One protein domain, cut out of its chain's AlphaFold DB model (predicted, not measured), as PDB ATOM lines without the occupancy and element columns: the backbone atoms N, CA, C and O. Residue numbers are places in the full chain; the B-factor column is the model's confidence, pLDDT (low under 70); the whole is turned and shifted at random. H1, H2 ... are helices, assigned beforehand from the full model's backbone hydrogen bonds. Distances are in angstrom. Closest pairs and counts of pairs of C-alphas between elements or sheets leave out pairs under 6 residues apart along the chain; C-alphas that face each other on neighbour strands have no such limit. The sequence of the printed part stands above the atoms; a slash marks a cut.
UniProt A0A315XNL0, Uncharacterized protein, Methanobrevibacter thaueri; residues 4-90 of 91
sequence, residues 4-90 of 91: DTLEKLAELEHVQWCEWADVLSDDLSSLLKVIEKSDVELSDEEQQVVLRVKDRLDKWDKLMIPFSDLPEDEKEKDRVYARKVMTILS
ATOM      1  N   ASP A   4     -47.741 -49.062  12.796       94.88
ATOM      2  CA  ASP A   4     -47.431 -49.020  14.236       94.88
ATOM      3  C   ASP A   4     -45.963 -49.362  14.538       94.88
ATOM      4  O   ASP A   4     -45.382 -48.868  15.502       94.88
ATOM      5  N   THR A   5     -45.360 -50.254  13.745       96.38
ATOM      6  CA  THR A   5     -43.943 -50.618  13.890       96.38
ATOM      7  C   THR A   5     -43.047 -49.481  13.410       96.38
ATOM      8  O   THR A   5     -42.018 -49.220  14.029       96.38
ATOM      9  N   LEU A   6     -43.444 -48.794  12.335       97.38
ATOM     10  CA  LEU A   6     -42.716 -47.643  11.808       97.38
ATOM     11  C   LEU A   6     -42.665 -46.510  12.838       97.38
ATOM     12  O   LEU A   6     -41.578 -46.013  13.120       97.38
ATOM     13  N   GLU A   7     -43.807 -46.146  13.428       98.19
ATOM     14  CA  GLU A   7     -43.866 -45.060  14.417       98.19
ATOM     15  C   GLU A   7     -43.055 -45.394  15.673       98.19
ATOM     16  O   GLU A   7     -42.334 -44.539  16.170       98.19
ATOM     17  N   LYS A   8     -43.075 -46.647  16.146       98.19
ATOM     18  CA  LYS A   8     -42.241 -47.069  17.288       98.19
ATOM     19  C   LYS A   8     -40.747 -46.992  16.991       98.19
ATOM     20  O   LYS A   8     -39.959 -46.668  17.872       98.19
ATOM     21  N   LEU A   9     -40.339 -47.326  15.768       98.19
ATOM     22  CA  LEU A   9     -38.942 -47.205  15.352       98.19
ATOM     23  C   LEU A   9     -38.525 -45.737  15.201       98.19
ATOM     24  O   LEU A   9     -37.400 -45.403  15.554       98.19
ATOM     25  N   ALA A  10     -39.418 -44.877  14.707       98.50
ATOM     26  CA  ALA A  10     -39.183 -43.438  14.621       98.50
ATOM     27  C   ALA A  10     -39.075 -42.811  16.021       98.50
ATOM     28  O   ALA A  10     -38.128 -42.089  16.295       98.50
ATOM     29  N   GLU A  11     -39.966 -43.177  16.942       98.69
ATOM     30  CA  GLU A  11     -39.896 -42.748  18.341       98.69
ATOM     31  C   GLU A  11     -38.583 -43.178  19.010       98.69
ATOM     32  O   GLU A  11     -37.965 -42.388  19.717       98.69
ATOM     33  N   LEU A  12     -38.116 -44.409  18.767       98.50
ATOM     34  CA  LEU A  12     -36.824 -44.871  19.288       98.50
ATOM     35  C   LEU A  12     -35.638 -44.083  18.720       98.50
ATOM     36  O   LEU A  12     -34.673 -43.844  19.444       98.50
ATOM     37  N   GLU A  13     -35.695 -43.700  17.445       98.25
ATOM     38  CA  GLU A  13     -34.681 -42.840  16.834       98.25
ATOM     39  C   GLU A  13     -34.672 -41.463  17.510       98.25
ATOM     40  O   GLU A  13     -33.611 -41.025  17.961       98.25
ATOM     41  N   HIS A  14     -35.848 -40.861  17.710       98.62
ATOM     42  CA  HIS A  14     -35.983 -39.564  18.370       98.62
ATOM     43  C   HIS A  14     -35.471 -39.589  19.812       98.62
ATOM     44  O   HIS A  14     -34.745 -38.692  20.243       98.62
ATOM     45  N   VAL A  15     -35.802 -40.645  20.566       98.56
ATOM     46  CA  VAL A  15     -35.297 -40.847  21.932       98.56
ATOM     47  C   VAL A  15     -33.773 -40.942  21.931       98.56
ATOM     48  O   VAL A  15     -33.123 -40.248  22.711       98.56
ATOM     49  N   GLN A  16     -33.189 -41.739  21.032       98.19
ATOM     50  CA  GLN A  16     -31.734 -41.836  20.912       98.19
ATOM     51  C   GLN A  16     -31.105 -40.477  20.573       98.19
ATOM     52  O   GLN A  16     -30.077 -40.117  21.151       98.19
ATOM     53  N   TRP A  17     -31.696 -39.726  19.641       98.06
ATOM     54  CA  TRP A  17     -31.223 -38.389  19.299       98.06
ATOM     55  C   TRP A  17     -31.273 -37.454  20.512       98.06
ATOM     56  O   TRP A  17     -30.275 -36.784  20.779       98.06
ATOM     57  N   CYS A  18     -32.373 -37.452  21.275       98.19
ATOM     58  CA  CYS A  18     -32.514 -36.648  22.489       98.19
ATOM     59  C   CYS A  18     -31.425 -36.979  23.515       98.19
ATOM     60  O   CYS A  18     -30.762 -36.068  23.996       98.19
ATOM     61  N   GLU A  19     -31.193 -38.264  23.806       96.62
ATOM     62  CA  GLU A  19     -30.169 -38.702  24.768       96.62
ATOM     63  C   GLU A  19     -28.763 -38.214  24.381       96.62
ATOM     64  O   GLU A  19     -28.008 -37.727  25.222       96.62
ATOM     65  N   TRP A  20     -28.403 -38.309  23.099       96.75
ATOM     66  CA  TRP A  20     -27.106 -37.829  22.616       96.75
ATOM     67  C   TRP A  20     -27.011 -36.305  22.579       96.75
ATOM     68  O   TRP A  20     -25.961 -35.733  22.888       96.75
ATOM     69  N   ALA A  21     -28.080 -35.644  22.146       97.19
ATOM     70  CA  ALA A  21     -28.100 -34.202  21.998       97.19
ATOM     71  C   ALA A  21     -28.133 -33.496  23.361       97.19
ATOM     72  O   ALA A  21     -27.520 -32.441  23.471       97.19
ATOM     73  N   ASP A  22     -28.752 -34.082  24.391       95.50
ATOM     74  CA  ASP A  22     -28.794 -33.544  25.757       95.50
ATOM     75  C   ASP A  22     -27.380 -33.405  26.337       95.50
ATOM     76  O   ASP A  22     -26.958 -32.305  26.701       95.50
ATOM     77  N   VAL A  23     -26.579 -34.475  26.252       94.94
ATOM     78  CA  VAL A  23     -25.169 -34.476  26.687       94.94
ATOM     79  C   VAL A  23     -24.365 -33.381  25.984       94.94
ATOM     80  O   VAL A  23     -23.628 -32.625  26.616       94.94
ATOM     81  N   LEU A  24     -24.516 -33.264  24.662       96.88
ATOM     82  CA  LEU A  24     -23.830 -32.222  23.898       96.88
ATOM     83  C   LEU A  24     -24.359 -30.820  24.212       96.88
ATOM     84  O   LEU A  24     -23.601 -29.851  24.129       96.88
ATOM     85  N   SER A  25     -25.645 -30.686  24.534       96.94
ATOM     86  CA  SER A  25     -26.266 -29.396  24.820       96.94
ATOM     87  C   SER A  25     -25.690 -28.767  26.088       96.94
ATOM     88  O   SER A  25     -25.405 -27.564  26.099       96.94
ATOM     89  N   ASP A  26     -25.411 -29.585  27.103       95.94
ATOM     90  CA  ASP A  26     -24.792 -29.170  28.360       95.94
ATOM     91  C   ASP A  26     -23.355 -28.677  28.158       95.94
ATOM     92  O   ASP A  26     -22.982 -27.594  28.639       95.94
ATOM     93  N   ASP A  27     -22.556 -29.426  27.394       97.44
ATOM     94  CA  ASP A  27     -21.177 -29.061  27.065       97.44
ATOM     95  C   ASP A  27     -21.125 -27.752  26.267       97.44
ATOM     96  O   ASP A  27     -20.387 -26.822  26.614       97.44
ATOM     97  N   LEU A  28     -21.950 -27.633  25.223       97.81
ATOM     98  CA  LEU A  28     -22.018 -26.434  24.384       97.81
ATOM     99  C   LEU A  28     -22.496 -25.215  25.178       97.81
ATOM    100  O   LEU A  28     -21.901 -24.140  25.075       97.81
ATOM    101  N   SER A  29     -23.519 -25.379  26.018       97.19
ATOM    102  CA  SER A  29     -24.013 -24.319  26.901       97.19
ATOM    103  C   SER A  29     -22.943 -23.859  27.890       97.19
ATOM    104  O   SER A  29     -22.827 -22.667  28.190       97.19
ATOM    105  N   SER A  30     -22.137 -24.787  28.400       96.75
ATOM    106  CA  SER A  30     -21.032 -24.482  29.310       96.75
ATOM    107  C   SER A  30     -19.902 -23.741  28.600       96.75
ATOM    108  O   SER A  30     -19.410 -22.738  29.122       96.75
ATOM    109  N   LEU A  31     -19.537 -24.164  27.387       96.38
ATOM    110  CA  LEU A  31     -18.535 -23.484  26.566       96.38
ATOM    111  C   LEU A  31     -18.960 -22.057  26.204       96.38
ATOM    112  O   LEU A  31     -18.152 -21.139  26.336       96.38
ATOM    113  N   LEU A  32     -20.226 -21.839  25.834       95.94
ATOM    114  CA  LEU A  32     -20.754 -20.495  25.580       95.94
ATOM    115  C   LEU A  32     -20.584 -19.580  26.798       95.94
ATOM    116  O   LEU A  32     -20.090 -18.464  26.661       95.94
ATOM    117  N   LYS A  33     -20.902 -20.071  28.002       96.06
ATOM    118  CA  LYS A  33     -20.718 -19.309  29.250       96.06
ATOM    119  C   LYS A  33     -19.250 -18.985  29.528       96.06
ATOM    120  O   LYS A  33     -18.969 -17.952  30.128       96.06
ATOM    121  N   VAL A  34     -18.321 -19.872  29.162       96.50
ATOM    122  CA  VAL A  34     -16.879 -19.610  29.290       96.50
ATOM    123  C   VAL A  34     -16.466 -18.501  28.331       96.50
ATOM    124  O   VAL A  34     -15.828 -17.548  28.770       96.50
ATOM    125  N   ILE A  35     -16.872 -18.583  27.062       94.69
ATOM    126  CA  ILE A  35     -16.568 -17.572  26.041       94.69
ATOM    127  C   ILE A  35     -17.124 -16.206  26.459       94.69
ATOM    128  O   ILE A  35     -16.384 -15.232  26.470       94.69
ATOM    129  N   GLU A  36     -18.384 -16.138  26.895       92.25
ATOM    130  CA  GLU A  36     -19.038 -14.888  27.319       92.25
ATOM    131  C   GLU A  36     -18.381 -14.233  28.542       92.25
ATOM    132  O   GLU A  36     -18.478 -13.021  28.727       92.25
ATOM    133  N   LYS A  37     -17.721 -15.024  29.394       94.62
ATOM    134  CA  LYS A  37     -16.972 -14.529  30.560       94.62
ATOM    135  C   LYS A  37     -15.506 -14.240  30.253       94.62
ATOM    136  O   LYS A  37     -14.813 -13.701  31.114       94.62
ATOM    137  N   SER A  38     -15.023 -14.657  29.089       91.44
ATOM    138  CA  SER A  38     -13.635 -14.476  28.692       91.44
ATOM    139  C   SER A  38     -13.467 -13.104  28.052       91.44
ATOM    140  O   SER A  38     -14.269 -12.705  27.215       91.44
ATOM    141  N   ASP A  39     -12.407 -12.390  28.418       92.38
ATOM    142  CA  ASP A  39     -12.022 -11.128  27.775       92.38
ATOM    143  C   ASP A  39     -11.234 -11.425  26.488       92.38
ATOM    144  O   ASP A  39     -10.036 -11.166  26.380       92.38
ATOM    145  N   VAL A  40     -11.889 -12.121  25.554       92.19
ATOM    146  CA  VAL A  40     -11.318 -12.530  24.267       92.19
ATOM    147  C   VAL A  40     -12.093 -11.846  23.154       92.19
ATOM    148  O   VAL A  40     -13.312 -11.977  23.053       92.19
ATOM    149  N   GLU A  41     -11.371 -11.141  22.293       94.69
ATOM    150  CA  GLU A  41     -11.926 -10.598  21.062       94.69
ATOM    151  C   GLU A  41     -12.028 -11.721  20.024       94.69
ATOM    152  O   GLU A  41     -11.029 -12.338  19.656       94.69
ATOM    153  N   LEU A  42     -13.254 -12.015  19.592       95.25
ATOM    154  CA  LEU A  42     -13.530 -13.031  18.581       95.25
ATOM    155  C   LEU A  42     -13.516 -12.405  17.190       95.25
ATOM    156  O   LEU A  42     -14.136 -11.361  16.969       95.25
ATOM    157  N   SER A  43     -12.897 -13.094  16.237       96.94
ATOM    158  CA  SER A  43     -13.040 -12.786  14.815       96.94
ATOM    159  C   SER A  43     -14.490 -12.958  14.343       96.94
ATOM    160  O   SER A  43     -15.286 -13.666  14.965       96.94
ATOM    161  N   ASP A  44     -14.834 -12.365  13.197       97.62
ATOM    162  CA  ASP A  44     -16.170 -12.505  12.602       97.62
ATOM    163  C   ASP A  44     -16.554 -13.980  12.395       97.62
ATOM    164  O   ASP A  44     -17.688 -14.382  12.655       97.62
ATOM    165  N   GLU A  45     -15.605 -14.818  11.972       97.50
ATOM    166  CA  GLU A  45     -15.832 -16.248  11.747       97.50
ATOM    167  C   GLU A  45     -16.170 -16.991  13.049       97.50
ATOM    168  O   GLU A  45     -17.105 -17.798  13.082       97.50
ATOM    169  N   GLU A  46     -15.459 -16.689  14.137       96.31
ATOM    170  CA  GLU A  46     -15.704 -17.264  15.464       96.31
ATOM    171  C   GLU A  46     -17.035 -16.781  16.050       96.31
ATOM    172  O   GLU A  46     -17.791 -17.579  16.610       96.31
ATOM    173  N   GLN A  47     -17.394 -15.510  15.845       96.38
ATOM    174  CA  GLN A  47     -18.715 -14.995  16.217       96.38
ATOM    175  C   GLN A  47     -19.830 -15.747  15.479       96.38
ATOM    176  O   GLN A  47     -20.832 -16.129  16.087       96.38
ATOM    177  N   GLN A  48     -19.647 -16.044  14.188       97.62
ATOM    178  CA  GLN A  48     -20.606 -16.855  13.435       97.62
ATOM    179  C   GLN A  48     -20.700 -18.295  13.957       97.62
ATOM    180  O   GLN A  48     -21.779 -18.889  13.918       97.62
ATOM    181  N   VAL A  49     -19.605 -18.883  14.455       96.75
ATOM    182  CA  VAL A  49     -19.654 -20.192  15.134       96.75
ATOM    183  C   VAL A  49     -20.515 -20.103  16.391       96.75
ATOM    184  O   VAL A  49     -21.418 -20.925  16.556       96.75
ATOM    185  N   VAL A  50     -20.286 -19.097  17.239       96.88
ATOM    186  CA  VAL A  50     -21.059 -18.872  18.472       96.88
ATOM    187  C   VAL A  50     -22.553 -18.735  18.172       96.88
ATOM    188  O   VAL A  50     -23.365 -19.382  18.833       96.88
ATOM    189  N   LEU A  51     -22.921 -17.963  17.146       97.06
ATOM    190  CA  LEU A  51     -24.319 -17.807  16.726       97.06
ATOM    191  C   LEU A  51     -24.949 -19.140  16.309       97.06
ATOM    192  O   LEU A  51     -26.010 -19.497  16.812       97.06
ATOM    193  N   ARG A  52     -24.268 -19.938  15.476       97.75
ATOM    194  CA  ARG A  52     -24.784 -21.256  15.063       97.75
ATOM    195  C   ARG A  52     -24.949 -22.229  16.230       97.75
ATOM    196  O   ARG A  52     -25.830 -23.086  16.181       97.75
ATOM    197  N   VAL A  53     -24.085 -22.148  17.244       98.00
ATOM    198  CA  VAL A  53     -24.220 -22.962  18.460       98.00
ATOM    199  C   VAL A  53     -25.449 -22.526  19.255       98.00
ATOM    200  O   VAL A  53     -26.221 -23.392  19.660       98.00
ATOM    201  N   LYS A  54     -25.681 -21.217  19.416       97.94
ATOM    202  CA  LYS A  54     -26.887 -20.684  20.075       97.94
ATOM    203  C   LYS A  54     -28.166 -21.123  19.359       97.94
ATOM    204  O   LYS A  54     -29.019 -21.741  19.984       97.94
ATOM    205  N   ASP A  55     -28.235 -20.938  18.042       98.06
ATOM    206  CA  ASP A  55     -29.390 -21.359  17.234       98.06
ATOM    207  C   ASP A  55     -29.668 -22.865  17.353       98.06
ATOM    208  O   ASP A  55     -30.818 -23.310  17.354       98.06
ATOM    209  N   ARG A  56     -28.605 -23.674  17.443       97.19
ATOM    210  CA  ARG A  56     -28.716 -25.123  17.617       97.19
ATOM    211  C   ARG A  56     -29.303 -25.480  18.975       97.19
ATOM    212  O   ARG A  56     -30.224 -26.288  19.003       97.19
ATOM    213  N   LEU A  57     -28.789 -24.897  20.055       98.12
ATOM    214  CA  LEU A  57     -29.295 -25.128  21.409       98.12
ATOM    215  C   LEU A  57     -30.767 -24.716  21.521       98.12
ATOM    216  O   LEU A  57     -31.584 -25.513  21.966       98.12
ATOM    217  N   ASP A  58     -31.122 -23.542  20.995       97.94
ATOM    218  CA  ASP A  58     -32.505 -23.049  20.974       97.94
ATOM    219  C   ASP A  58     -33.443 -23.959  20.170       97.94
ATOM    220  O   ASP A  58     -34.632 -24.084  20.474       97.94
ATOM    221  N   LYS A  59     -32.939 -24.567  19.091       97.50
ATOM    222  CA  LYS A  59     -33.703 -25.541  18.311       97.50
ATOM    223  C   LYS A  59     -33.855 -26.858  19.068       97.50
ATOM    224  O   LYS A  59     -34.940 -27.428  19.047       97.50
ATOM    225  N   TRP A  60     -32.783 -27.353  19.678       97.81
ATOM    226  CA  TRP A  60     -32.790 -28.617  20.412       97.81
ATOM    227  C   TRP A  60     -33.751 -28.566  21.594       97.81
ATOM    228  O   TRP A  60     -34.603 -29.442  21.683       97.81
ATOM    229  N   ASP A  61     -33.727 -27.491  22.382       97.00
ATOM    230  CA  ASP A  61     -34.654 -27.267  23.501       97.00
ATOM    231  C   ASP A  61     -36.134 -27.398  23.086       97.00
ATOM    232  O   ASP A  61     -36.940 -28.017  23.773       97.00
ATOM    233  N   LYS A  62     -36.491 -26.905  21.892       97.69
ATOM    234  CA  LYS A  62     -37.864 -26.991  21.359       97.69
ATOM    235  C   LYS A  62     -38.253 -28.375  20.842       97.69
ATOM    236  O   LYS A  62     -39.444 -28.652  20.726       97.69
ATOM    237  N   LEU A  63     -37.277 -29.190  20.448       98.25
ATOM    238  CA  LEU A  63     -37.503 -30.499  19.830       98.25
ATOM    239  C   LEU A  63     -37.292 -31.657  20.804       98.25
ATOM    240  O   LEU A  63     -37.802 -32.741  20.554       98.25
ATOM    241  N   MET A  64     -36.608 -31.443  21.927       97.62
ATOM    242  CA  MET A  64     -36.434 -32.421  23.008       97.62
ATOM    243  C   MET A  64     -37.705 -32.567  23.857       97.62
ATOM    244  O   MET A  64     -37.714 -32.416  25.077       97.62
ATOM    245  N   ILE A  65     -38.808 -32.856  23.181       98.12
ATOM    246  CA  ILE A  65     -40.130 -33.115  23.743       98.12
ATOM    247  C   ILE A  65     -40.561 -34.541  23.364       98.12
ATOM    248  O   ILE A  65     -39.921 -35.160  22.506       98.12
ATOM    249  N   PRO A  66     -41.619 -35.100  23.981       98.62
ATOM    250  CA  PRO A  66     -42.120 -36.418  23.601       98.62
ATOM    251  C   PRO A  66     -42.387 -36.516  22.095       98.62
ATOM    252  O   PRO A  66     -42.957 -35.596  21.508       98.62
ATOM    253  N   PHE A  67     -42.023 -37.648  21.474       98.50
ATOM    254  CA  PHE A  67     -42.176 -37.855  20.025       98.50
ATOM    255  C   PHE A  67     -43.606 -37.569  19.553       98.50
ATOM    256  O   PHE A  67     -43.800 -36.943  18.517       98.50
ATOM    257  N   SER A  68     -44.618 -37.954  20.339       98.19
ATOM    258  CA  SER A  68     -46.035 -37.699  20.042       98.19
ATOM    259  C   SER A  68     -46.360 -36.228  19.786       98.19
ATOM    260  O   SER A  68     -47.243 -35.938  18.972       98.19
ATOM    261  N   ASP A  69     -45.629 -35.328  20.442       98.56
ATOM    262  CA  ASP A  69     -45.891 -33.892  20.493       98.56
ATOM    263  C   ASP A  69     -45.084 -33.120  19.437       98.56
ATOM    264  O   ASP A  69     -45.282 -31.916  19.258       98.56
ATOM    265  N   LEU A  70     -44.197 -33.805  18.706       98.44
ATOM    266  CA  LEU A  70     -43.421 -33.210  17.625       98.44
ATOM    267  C   LEU A  70     -44.303 -32.771  16.444       98.44
ATOM    268  O   LEU A  70     -45.272 -33.454  16.090       98.44
ATOM    269  N   PRO A  71     -43.911 -31.689  15.746       98.06
ATOM    270  CA  PRO A  71     -44.408 -31.387  14.411       98.06
ATOM    271  C   PRO A  71     -44.194 -32.562  13.443       98.06
ATOM    272  O   PRO A  71     -43.166 -33.237  13.484       98.06
ATOM    273  N   GLU A  72     -45.144 -32.799  12.536       98.00
ATOM    274  CA  GLU A  72     -45.083 -33.946  11.614       98.00
ATOM    275  C   GLU A  72     -43.877 -33.918  10.664       98.00
ATOM    276  O   GLU A  72     -43.393 -34.972  10.255       98.00
ATOM    277  N   ASP A  73     -43.370 -32.735  10.318       98.12
ATOM    278  CA  ASP A  73     -42.161 -32.578   9.508       98.12
ATOM    279  C   ASP A  73     -40.876 -32.905  10.280       98.12
ATOM    280  O   ASP A  73     -39.891 -33.326   9.671       98.12
ATOM    281  N   GLU A  74     -40.878 -32.749  11.607       98.25
ATOM    282  CA  GLU A  74     -39.793 -33.220  12.471       98.25
ATOM    283  C   GLU A  74     -39.885 -34.744  12.644       98.25
ATOM    284  O   GLU A  74     -38.912 -35.420  12.326       98.25
ATOM    285  N   LYS A  75     -41.073 -35.302  12.939       98.62
ATOM    286  CA  LYS A  75     -41.280 -36.769  12.990       98.62
ATOM    287  C   LYS A  75     -40.862 -37.479  11.703       98.62
ATOM    288  O   LYS A  75     -40.376 -38.608  11.725       98.62
ATOM    289  N   GLU A  76     -41.080 -36.852  10.546       98.56
ATOM    290  CA  GLU A  76     -40.711 -37.447   9.259       98.56
ATOM    291  C   GLU A  76     -39.198 -37.677   9.122       98.56
ATOM    292  O   GLU A  76     -38.783 -38.616   8.437       98.56
ATOM    293  N   LYS A  77     -38.360 -36.887   9.800       97.94
ATOM    294  CA  LYS A  77     -36.901 -37.083   9.790       97.94
ATOM    295  C   LYS A  77     -36.529 -38.394  10.476       97.94
ATOM    296  O   LYS A  77     -35.741 -39.160   9.917       97.94
ATOM    297  N   ASP A  78     -37.189 -38.697  11.584       98.50
ATOM    298  CA  ASP A  78     -36.985 -39.922  12.355       98.50
ATOM    299  C   ASP A  78     -37.554 -41.128  11.580       98.50
ATOM    300  O   ASP A  78     -36.902 -42.169  11.408       98.50
ATOM    301  N   ARG A  79     -38.734 -40.959  10.957       98.50
ATOM    302  CA  ARG A  79     -39.358 -41.974  10.084       98.50
ATOM    303  C   ARG A  79     -38.471 -42.373   8.907       98.50
ATOM    304  O   ARG A  79     -38.479 -43.541   8.511       98.50
ATOM    305  N   VAL A  80     -37.687 -41.455   8.333       98.25
ATOM    306  CA  VAL A  80     -36.746 -41.784   7.245       98.25
ATOM    307  C   VAL A  80     -35.740 -42.851   7.682       98.25
ATOM    308  O   VAL A  80     -35.417 -43.739   6.888       98.25
ATOM    309  N   TYR A  81     -35.259 -42.808   8.922       97.75
ATOM    310  CA  TYR A  81     -34.343 -43.820   9.451       97.75
ATOM    311  C   TYR A  81     -35.074 -45.087   9.889       97.75
ATOM    312  O   TYR A  81     -34.608 -46.185   9.573       97.75
ATOM    313  N   ALA A  82     -36.260 -44.956  10.481       97.94
ATOM    314  CA  ALA A  82     -37.122 -46.095  10.784       97.94
ATOM    315  C   ALA A  82     -37.415 -46.952   9.535       97.94
ATOM    316  O   ALA A  82     -37.278 -48.176   9.571       97.94
ATOM    317  N   ARG A  83     -37.709 -46.323   8.382       97.69
ATOM    318  CA  ARG A  83     -37.900 -47.036   7.104       97.69
ATOM    319  C   ARG A  83     -36.648 -47.795   6.661       97.69
ATOM    320  O   ARG A  83     -36.776 -48.904   6.156       97.69
ATOM    321  N   LYS A  84     -35.441 -47.251   6.876       97.25
ATOM    322  CA  LYS A  84     -34.184 -47.959   6.555       97.25
ATOM    323  C   LYS A  84     -34.039 -49.237   7.382       97.25
ATOM    324  O   LYS A  84     -33.672 -50.270   6.832       97.25
ATOM    325  N   VAL A  85     -34.361 -49.178   8.677       96.69
ATOM    326  CA  VAL A  85     -34.353 -50.357   9.559       96.69
ATOM    327  C   VAL A  85     -35.367 -51.392   9.080       96.69
ATOM    328  O   VAL A  85     -35.040 -52.571   8.970       96.69
ATOM    329  N   MET A  86     -36.579 -50.960   8.729       95.38
ATOM    330  CA  MET A  86     -37.609 -51.857   8.203       95.38
ATOM    331  C   MET A  86     -37.188 -52.565   6.912       95.38
ATOM    332  O   MET A  86     -37.491 -53.749   6.761       95.38
ATOM    333  N   THR A  87     -36.484 -51.875   6.008       95.88
ATOM    334  CA  THR A  87     -35.918 -52.490   4.798       95.88
ATOM    335  C   THR A  87     -34.941 -53.606   5.161       95.88
ATOM    336  O   THR A  87     -35.111 -54.717   4.682       95.88
ATOM    337  N   ILE A  88     -33.994 -53.350   6.074       96.31
ATOM    338  CA  ILE A  88     -33.000 -54.347   6.514       96.31
ATOM    339  C   ILE A  88     -33.666 -55.586   7.125       96.31
ATOM    340  O   ILE A  88     -33.209 -56.700   6.919       96.31
ATOM    341  N   LEU A  89     -34.738 -55.398   7.899       93.44
ATOM    342  CA  LEU A  89     -35.456 -56.496   8.553       93.44
ATOM    343  C   LEU A  89     -36.392 -57.273   7.611       93.44
ATOM    344  O   LEU A  89     -36.961 -58.284   8.026       93.44
ATOM    345  N   SER A  90     -36.629 -56.760   6.403       88.56
ATOM    346  CA  SER A  90     -37.483 -57.395   5.393       88.56
ATOM    347  C   SER A  90     -36.687 -58.171   4.338       88.56
ATOM    348  O   SER A  90     -37.309 -58.883   3.548       88.56
TER     349      SER A  90
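Overview. This is residues 4 to 90 of the 91 residues of an uncharacterized protein of Methanobrevibacter thaueri (UniProt A0A315XNL0). One long helix, H1, makes the long axis of a rod; after a turn at its far end H2 folds back over the later part of H1, and H3 crosses the first part of H1 near the other end. H1 and H2 form an open helical hairpin, H2 touching H1 at residues 21 to 32 of H1 and H3 touching H1 at residues 6 to 14 of H1, while H2 and H3 stay only just apart, their closest C-alphas 8.2 A from each other. The printed part has 87 residues with three named helices, in the order H1, H2, H3, and no named strand; the class is all helix. The whole is loose, with a radius of gyration of the C-alphas of 17.0 A, and it spans 56 by 22 by 20 A.

Arrangement. Begin with H1, residues 4 to 37, which has a kink of 29 degrees near residue 22. Look next at H2, residues 44 to 63: it touches H1, which meets it with residues 21 to 32 alone, and the closest C-alphas, those of Ser 25 and Leu 57, are 6.2 A apart. These two helices form a hairpin and run opposite ways at a steep tilt of 41 degrees. Then go to H3, residues 72 to 90, with a kink of 33 degrees near residue 79. It touches H1, which meets it with residues 6 to 14 alone; the closest C-alphas, those of Ala 10 and Asp 78, are 4.7 A apart. H1 and H3 run opposite ways at a steep tilt of 55 degrees. H2 and H3 are only just apart, their closest C-alphas being 8.2 A from each other. In the backbone, the O i to N i+4 pairs within hydrogen-bond range are 29 of 30 in H1, 15 of 16 in H2 and 11 of 15 in H3.

Along the chain. Find C-alpha 4 at (-47.431, -49.020, 14.236); from there H1 runs 48.8 A to C-alpha 37 at (-16.972, -14.529, 30.560). H2 begins at Asp 44 and runs 28.8 A to Leu 63. H3 begins at Glu 72 and runs 25.4 A to C-alpha 90 at (-37.483, -57.395, 5.393).

Size, cuts and confidence. The two C-alphas farthest apart in the domain are those of Asp 39 and Ser 90, at 57.4 A. Look at residues 43 to 49, of which 44 to 49 belong to H2: this stretch stands free. The link from H1 to H2 has 6 residues and the link from H2 to H3 has 8; both are short. The printed part has no cut. The mean pLDDT of the printed part is 97.0, and no printed residue is under 70.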